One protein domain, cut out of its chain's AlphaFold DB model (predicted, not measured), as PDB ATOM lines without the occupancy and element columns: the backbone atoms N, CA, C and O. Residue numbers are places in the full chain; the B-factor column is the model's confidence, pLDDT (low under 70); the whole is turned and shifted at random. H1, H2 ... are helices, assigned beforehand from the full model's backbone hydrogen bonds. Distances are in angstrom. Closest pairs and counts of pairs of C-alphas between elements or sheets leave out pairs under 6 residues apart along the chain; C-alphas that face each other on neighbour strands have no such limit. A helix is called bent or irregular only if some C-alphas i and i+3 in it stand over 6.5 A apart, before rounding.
ATOM      1  N   ILE A   3     -12.395 -11.873 -19.467       69.50
ATOM      2  CA  ILE A   3     -11.191 -11.049 -19.699       69.50
ATOM      3  C   ILE A   3     -10.656 -10.414 -18.396       69.50
ATOM      4  O   ILE A   3      -9.462 -10.167 -18.277       69.50
ATOM      5  N   PHE A   4     -11.512 -10.211 -17.386       71.50
ATOM      6  CA  PHE A   4     -11.128  -9.612 -16.099       71.50
ATOM      7  C   PHE A   4     -10.652 -10.637 -15.052       71.50
ATOM      8  O   PHE A   4     -10.152 -10.260 -13.993       71.50
ATOM      9  N   LEU A   5     -10.790 -11.934 -15.339       81.12
ATOM     10  CA  LEU A   5     -10.501 -13.034 -14.415       81.12
ATOM     11  C   LEU A   5      -9.011 -13.130 -14.019       81.12
ATOM     12  O   LEU A   5      -8.737 -13.304 -12.830       81.12
ATOM     13  N   PRO A   6      -8.038 -12.918 -14.934       81.75
ATOM     14  CA  PRO A   6      -6.622 -12.869 -14.570       81.75
ATOM     15  C   PRO A   6      -6.309 -11.745 -13.574       81.75
ATOM     16  O   PRO A   6      -5.583 -11.969 -12.610       81.75
ATOM     17  N   GLY A   7      -6.921 -10.565 -13.744       73.75
ATOM     18  CA  GLY A   7      -6.725  -9.426 -12.842       73.75
ATOM     19  C   GLY A   7      -7.226  -9.697 -11.420       73.75
ATOM     20  O   GLY A   7      -6.556  -9.347 -10.450       73.75
ATOM     21  N   TYR A   8      -8.358 -10.394 -11.286       78.06
ATOM     22  CA  TYR A   8      -8.910 -10.792  -9.986       78.06
ATOM     23  C   TYR A   8      -8.027 -11.819  -9.256       78.06
ATOM     24  O   TYR A   8      -7.863 -11.747  -8.038       78.06
ATOM     25  N   LEU A   9      -7.416 -12.755  -9.989       82.69
ATOM     26  CA  LEU A   9      -6.484 -13.730  -9.416       82.69
ATOM     27  C   LEU A   9      -5.186 -13.065  -8.941       82.69
ATOM     28  O   LEU A   9      -4.706 -13.371  -7.849       82.69
ATOM     29  N   THR A  10      -4.645 -12.118  -9.715       76.00
ATOM     30  CA  THR A  10      -3.482 -11.323  -9.298       76.00
ATOM     31  C   THR A  10      -3.791 -10.504  -8.044       76.00
ATOM     32  O   THR A  10      -2.974 -10.469  -7.129       76.00
ATOM     33  N   PHE A  11      -4.989  -9.924  -7.949       75.44
ATOM     34  CA  PHE A  11      -5.454  -9.185  -6.772       75.44
ATOM     35  C   PHE A  11      -5.527 -10.061  -5.509       75.44
ATOM     36  O   PHE A  11      -5.025  -9.669  -4.458       75.44
ATOM     37  N   LEU A  12      -6.084 -11.274  -5.610       79.25
ATOM     38  CA  LEU A  12      -6.151 -12.221  -4.488       79.25
ATOM     39  C   LEU A  12      -4.768 -12.723  -4.050       79.25
ATOM     40  O   LEU A  12      -4.523 -12.895  -2.856       79.25
ATOM     41  N   PHE A  13      -3.848 -12.936  -4.994       78.00
ATOM     42  CA  PHE A  13      -2.460 -13.280  -4.680       78.00
ATOM     43  C   PHE A  13      -1.754 -12.141  -3.934       78.00
ATOM     44  O   PHE A  13      -1.017 -12.383  -2.979       78.00
ATOM     45  N   PHE A  14      -2.032 -10.899  -4.336       74.44
ATOM     46  CA  PHE A  14      -1.499  -9.706  -3.696       74.44
ATOM     47  C   PHE A  14      -2.071  -9.456  -2.307       74.44
ATOM     48  O   PHE A  14      -1.304  -9.109  -1.429       74.44
ATOM     49  N   LEU A  15      -3.356  -9.722  -2.065       72.25
ATOM     50  CA  LEU A  15      -3.949  -9.666  -0.720       72.25
ATOM     51  C   LEU A  15      -3.248 -10.588   0.286       72.25
ATOM     52  O   LEU A  15      -3.262 -10.322   1.484       72.25
ATOM     53  N   LYS A  16      -2.644 -11.681  -0.193       75.44
ATOM     54  CA  LYS A  16      -1.930 -12.645   0.647       75.44
ATOM     55  C   LYS A  16      -0.493 -12.212   0.972       75.44
ATOM     56  O   LYS A  16       0.092 -12.730   1.919       75.44
ATOM     57  N   LYS A  17       0.085 -11.285   0.200       73.06
ATOM     58  CA  LYS A  17       1.333 -10.592   0.541       73.06
ATOM     59  C   LYS A  17       0.950  -9.293   1.252       73.06
ATOM     60  O   LYS A  17       0.312  -8.451   0.646       73.06
ATOM     61  N   GLU A  18       1.372  -9.072   2.492       77.25
ATOM     62  CA  GLU A  18       1.095  -7.829   3.250       77.25
ATOM     63  C   GLU A  18       1.787  -6.562   2.670       77.25
ATOM     64  O   GLU A  18       2.048  -5.590   3.374       77.25
ATOM     65  N   ASP A  19       2.096  -6.544   1.370       78.00
ATOM     66  CA  ASP A  19       2.744  -5.446   0.659       78.00
ATOM     67  C   ASP A  19       1.703  -4.441   0.140       78.00
ATOM     68  O   ASP A  19       1.309  -4.407  -1.031       78.00
ATOM     69  N   VAL A  20       1.222  -3.626   1.078       78.44
ATOM     70  CA  VAL A  20       0.156  -2.636   0.875       78.44
ATOM     71  C   VAL A  20       0.571  -1.524  -0.103       78.44
ATOM     72  O   VAL A  20      -0.266  -1.005  -0.841       78.44
ATOM     73  N   MET A  21       1.858  -1.167  -0.163       84.12
ATOM     74  CA  MET A  21       2.349  -0.119  -1.070       84.12
ATOM     75  C   MET A  21       2.242  -0.539  -2.536       84.12
ATOM     76  O   MET A  21       1.710   0.206  -3.361       84.12
ATOM     77  N   LEU A  22       2.697  -1.752  -2.867       81.56
ATOM     78  CA  LEU A  22       2.658  -2.268  -4.236       81.56
ATOM     79  C   LEU A  22       1.216  -2.414  -4.753       81.56
ATOM     80  O   LEU A  22       0.943  -2.153  -5.928       81.56
ATOM     81  N   PHE A  23       0.284  -2.747  -3.860       81.06
ATOM     82  CA  PHE A  23      -1.146  -2.778  -4.149       81.06
ATOM     83  C   PHE A  23      -1.690  -1.415  -4.598       81.06
ATOM     84  O   PHE A  23      -2.363  -1.334  -5.627       81.06
ATOM     85  N   PHE A  24      -1.380  -0.339  -3.868       82.38
ATOM     86  CA  PHE A  24      -1.860   1.003  -4.212       82.38
ATOM     87  C   PHE A  24      -1.318   1.490  -5.559       82.38
ATOM     88  O   PHE A  24      -2.076   2.055  -6.350       82.38
ATOM     89  N   TYR A  25      -0.043   1.221  -5.860       86.12
ATOM     90  CA  TYR A  25       0.538   1.565  -7.162       86.12
ATOM     91  C   TYR A  25      -0.134   0.810  -8.315       86.12
ATOM     92  O   TYR A  25      -0.487   1.423  -9.324       86.12
ATOM     93  N   LEU A  26      -0.372  -0.497  -8.163       82.81
ATOM     94  CA  LEU A  26      -1.073  -1.303  -9.167       82.81
ATOM     95  C   LEU A  26      -2.521  -0.848  -9.362       82.81
ATOM     96  O   LEU A  26      -2.961  -0.666 -10.497       82.81
ATOM     97  N   ALA A  27      -3.252  -0.629  -8.269       82.25
ATOM     98  CA  ALA A  27      -4.636  -0.174  -8.315       82.25
ATOM     99  C   ALA A  27      -4.751   1.198  -8.997       82.25
ATOM    100  O   ALA A  27      -5.598   1.376  -9.874       82.25
ATOM    101  N   GLY A  28      -3.865   2.140  -8.656       85.19
ATOM    102  CA  GLY A  28      -3.803   3.456  -9.289       85.19
ATOM    103  C   GLY A  28      -3.495   3.376 -10.785       85.19
ATOM    104  O   GLY A  28      -4.147   4.048 -11.585       85.19
ATOM    105  N   PHE A  29      -2.561   2.510 -11.183       86.75
ATOM    106  CA  PHE A  29      -2.210   2.311 -12.590       86.75
ATOM    107  C   PHE A  29      -3.378   1.732 -13.400       86.75
ATOM    108  O   PHE A  29      -3.706   2.249 -14.467       86.75
ATOM    109  N   ILE A  30      -4.057   0.712 -12.866       87.00
ATOM    110  CA  ILE A  30      -5.234   0.097 -13.498       87.00
ATOM    111  C   ILE A  30      -6.364   1.121 -13.647       87.00
ATOM    112  O   ILE A  30      -6.957   1.227 -14.722       87.00
ATOM    113  N   PHE A  31      -6.640   1.911 -12.604       87.25
ATOM    114  CA  PHE A  31      -7.665   2.955 -12.660       87.25
ATOM    115  C   PHE A  31      -7.326   4.050 -13.671       87.25
ATOM    116  O   PHE A  31      -8.202   4.479 -14.420       87.25
ATOM    117  N   SER A  32      -6.064   4.481 -13.728       88.88
ATOM    118  CA  SER A  32      -5.611   5.513 -14.664       88.88
ATOM    119  C   SER A  32      -5.737   5.053 -16.118       88.88
ATOM    120  O   SER A  32      -6.329   5.756 -16.938       88.88
ATOM    121  N   PHE A  33      -5.286   3.833 -16.427       90.44
ATOM    122  CA  PHE A  33      -5.450   3.243 -17.757       90.44
ATOM    123  C   PHE A  33      -6.920   3.032 -18.122       90.44
ATOM    124  O   PHE A  33      -7.314   3.305 -19.256       90.44
ATOM    125  N   GLY A  34      -7.747   2.600 -17.166       87.38
ATOM    126  CA  GLY A  34      -9.187   2.458 -17.362       87.38
ATOM    127  C   GLY A  34      -9.864   3.790 -17.688       87.38
ATOM    128  O   GLY A  34     -10.616   3.877 -18.657       87.38
ATOM    129  N   ALA A  35      -9.553   4.845 -16.934       91.31
ATOM    130  CA  ALA A  35     -10.086   6.183 -17.175       91.31
ATOM    131  C   ALA A  35      -9.646   6.739 -18.538       91.31
ATOM    132  O   ALA A  35     -10.474   7.273 -19.277       91.31
ATOM    133  N   LEU A  36      -8.372   6.559 -18.905       93.75
ATOM    134  CA  LEU A  36      -7.843   6.969 -20.207       93.75
ATOM    135  C   LEU A  36      -8.537   6.230 -21.359       93.75
ATOM    136  O   LEU A  36      -8.906   6.846 -22.358       93.75
ATOM    137  N   PHE A  37      -8.744   4.922 -21.209       93.75
ATOM    138  CA  PHE A  37      -9.438   4.105 -22.199       93.75
ATOM    139  C   PHE A  37     -10.885   4.565 -22.397       93.75
ATOM    140  O   PHE A  37     -11.304   4.808 -23.529       93.75
ATOM    141  N   VAL A  38     -11.636   4.746 -21.304       92.75
ATOM    142  CA  VAL A  38     -13.018   5.247 -21.360       92.75
ATOM    143  C   VAL A  38     -13.064   6.625 -22.022       92.75
ATOM    144  O   VAL A  38     -13.890   6.849 -22.907       92.75
ATOM    145  N   PHE A  39     -12.149   7.528 -21.658       95.62
ATOM    146  CA  PHE A  39     -12.049   8.852 -22.271       95.62
ATOM    147  C   PHE A  39     -11.826   8.773 -23.786       95.62
ATOM    148  O   PHE A  39     -12.537   9.427 -24.550       95.62
ATOM    149  N   LEU A  40     -10.881   7.942 -24.233       94.88
ATOM    150  CA  LEU A  40     -10.552   7.785 -25.649       94.88
ATOM    151  C   LEU A  40     -11.733   7.231 -26.448       94.88
ATOM    152  O   LEU A  40     -12.033   7.740 -27.531       94.88
ATOM    153  N   VAL A  41     -12.427   6.225 -25.908       95.81
ATOM    154  CA  VAL A  41     -13.609   5.625 -26.545       95.81
ATOM    155  C   VAL A  41     -14.719   6.661 -26.700       95.81
ATOM    156  O   VAL A  41     -15.259   6.818 -27.795       95.81
ATOM    157  N   VAL A  42     -15.028   7.411 -25.639       95.81
ATOM    158  CA  VAL A  42     -16.069   8.448 -25.683       95.81
ATOM    159  C   VAL A  42     -15.697   9.557 -26.667       95.81
ATOM    160  O   VAL A  42     -16.536   9.974 -27.467       95.81
ATOM    161  N   HIS A  43     -14.447  10.021 -26.651       93.56
ATOM    162  CA  HIS A  43     -13.979  11.075 -27.548       93.56
ATOM    163  C   HIS A  43     -14.038  10.648 -29.023       93.56
ATOM    164  O   HIS A  43     -14.579  11.368 -29.862       93.56
ATOM    165  N   THR A  44     -13.539   9.450 -29.328       93.62
ATOM    166  CA  THR A  44     -13.526   8.901 -30.692       93.62
ATOM    167  C   THR A  44     -14.943   8.653 -31.201       93.62
ATOM    168  O   THR A  44     -15.259   8.991 -32.342       93.62
ATOM    169  N   GLY A  45     -15.819   8.123 -30.343       91.56
ATOM    170  CA  GLY A  45     -17.228   7.918 -30.666       91.56
ATOM    171  C   GLY A  45     -17.936   9.230 -30.996       91.56
ATOM    172  O   GLY A  45     -18.579   9.327 -32.037       91.56
ATOM    173  N   ARG A  46     -17.756  10.268 -30.164       90.88
ATOM    174  CA  ARG A  46     -18.323  11.602 -30.426       90.88
ATOM    175  C   ARG A  46     -17.878  12.156 -31.776       90.88
ATOM    176  O   ARG A  46     -18.728  12.575 -32.552       90.88
ATOM    177  N   LYS A  47     -16.575  12.105 -32.066       87.62
ATOM    178  CA  LYS A  47     -16.022  12.607 -33.328       87.62
ATOM    179  C   LYS A  47     -16.565  11.846 -34.541       87.62
ATOM    180  O   LYS A  47     -16.987  12.456 -35.510       87.62
ATOM    181  N   THR A  48     -16.639  10.519 -34.451       88.75
ATOM    182  CA  THR A  48     -17.164   9.677 -35.540       88.75
ATOM    183  C   THR A  48     -18.640   9.972 -35.824       88.75
ATOM    184  O   THR A  48     -19.046  10.022 -36.981       88.75
ATOM    185  N   ILE A  49     -19.445  10.193 -34.778       81.69
ATOM    186  CA  ILE A  49     -20.861  10.568 -34.913       81.69
ATOM    187  C   ILE A  49     -20.998  11.942 -35.577       81.69
ATOM    188  O   ILE A  49     -21.815  12.103 -36.478       81.69
ATOM    189  N   GLU A  50     -20.194  12.921 -35.164       79.75
ATOM    190  CA  GLU A  50     -20.187  14.264 -35.753       79.75
ATOM    191  C   GLU A  50     -19.788  14.233 -37.239       79.75
ATOM    192  O   GLU A  50     -20.463  14.822 -38.085       79.75
ATOM    193  N   ASP A  51     -18.762  13.455 -37.581       78.50
ATOM    194  CA  ASP A  51     -18.293  13.271 -38.958       78.50
ATOM    195  C   ASP A  51     -19.336  12.557 -39.845       78.50
ATOM    196  O   ASP A  51     -19.533  12.930 -41.006       78.50
ATOM    197  N   LEU A  52     -20.064  11.569 -39.308       70.44
ATOM    198  CA  LEU A  52     -21.173  10.882 -39.994       70.44
ATOM    199  C   LEU A  52     -22.372  11.803 -40.262       70.44
ATOM    200  O   LEU A  52     -22.953  11.779 -41.351       70.44
ATOM    201  N   LEU A  53     -22.734  12.635 -39.281       67.25
ATOM    202  CA  LEU A  53     -23.799  13.629 -39.438       67.25
ATOM    203  C   LEU A  53     -23.457  14.649 -40.532       67.25
ATOM    204  O   LEU A  53     -24.333  15.033 -41.303       67.25
ATOM    205  N   ASN A  54     -22.182  15.021 -40.661       64.88
ATOM    206  CA  ASN A  54     -21.716  15.924 -41.714       64.88
ATOM    207  C   ASN A  54     -21.683  15.281 -43.112       64.88
ATOM    208  O   ASN A  54     -21.828  15.981 -44.115       64.88
ATOM    209  N   THR A  55     -21.499  13.960 -43.204       59.75
ATOM    210  CA  THR A  55     -21.280  13.255 -44.480       59.75
ATOM    211  C   THR A  55     -22.536  12.641 -45.102       59.75
ATOM    212  O   THR A  55     -22.494  12.298 -46.282       59.75
ATOM    213  N   THR A  56     -23.670  12.546 -44.392       54.78
ATOM    214  CA  THR A  56     -24.857  11.844 -44.932       54.78
ATOM    215  C   THR A  56     -25.672  12.668 -45.937       54.78
ATOM    216  O   THR A  56     -26.152  12.096 -46.902       54.78
ATOM    217  N   VAL A  57     -25.753  13.995 -45.818       55.72
ATOM    218  CA  VAL A  57     -25.887  14.924 -46.960       55.72
ATOM    219  C   VAL A  57     -25.443  16.284 -46.428       55.72
ATOM    220  O   VAL A  57     -26.098  16.840 -45.549       55.72
TER     221      VAL A  57
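AT A GLANCE: This is residues 3 to 57 of the 110 residues of the protein "PAS domain-containing protein" of Ignavibacteria bacterium CG22_combo_CG10-13_8_21_14_all_37_15 (UniProt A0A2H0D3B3). One long helix, H2, makes the length of the domain, and a shorter helix, H1, folds back beside its first part, so that the two make a narrow, lopsided V that is closed at the link and open at the other end. Most of H2, from residue 31 on, sticks out free as a single rod. The printed part has 55 residues with two named helices, H1 then H2 along the chain, and no named strand; the class is all helix. The whole is extended, with a radius of gyration of the C-alphas of 18.4 A and spans of 61 by 20 by 6 A.

IN THESE COORDINATES: H2 covers residues 20 to 55 and measures 52.6 A from first to last C-alpha, from C-alpha 20 at (0.156, -2.636, 0.875) to C-alpha 55 at (-21.280, 13.255, -44.480). H1 covers residues 3 to 15 and measures 20.4 A, beginning with C-alpha 3 at (-11.191, -11.049, -19.699). H1 is irregular: C-alphas 3 and 6 are 7.1 A apart, and its line is a rough one.

HOW THE PARTS SIT: H2 and H1 are close but not clearly touching, with 1 pair of C-alphas within 8 A. Their closest C-alphas are those of Phe 14 and Phe 23, 7.0 A apart. Their lines stand at a shallow tilt of 21 degrees, and they run opposite ways. Their centres are 21.4 A apart. The four residues between them form a tight link. In H2 every O i to N i+4 pair is within hydrogen-bond range; in H1, 8 of 9 are.

THE WHOLE: The outline is a rod, and the two C-alphas farthest apart, those of Glu 18 and Val 57, are 61.4 A from each other. Residues 16 to 21 stand free, and so do residues 31 to 57, of which 31 to 55 belong to H2. The printed part has no cut. The mean pLDDT of the printed part is 81.5, and it is under 70 at residue 3 and residues 53 to 57.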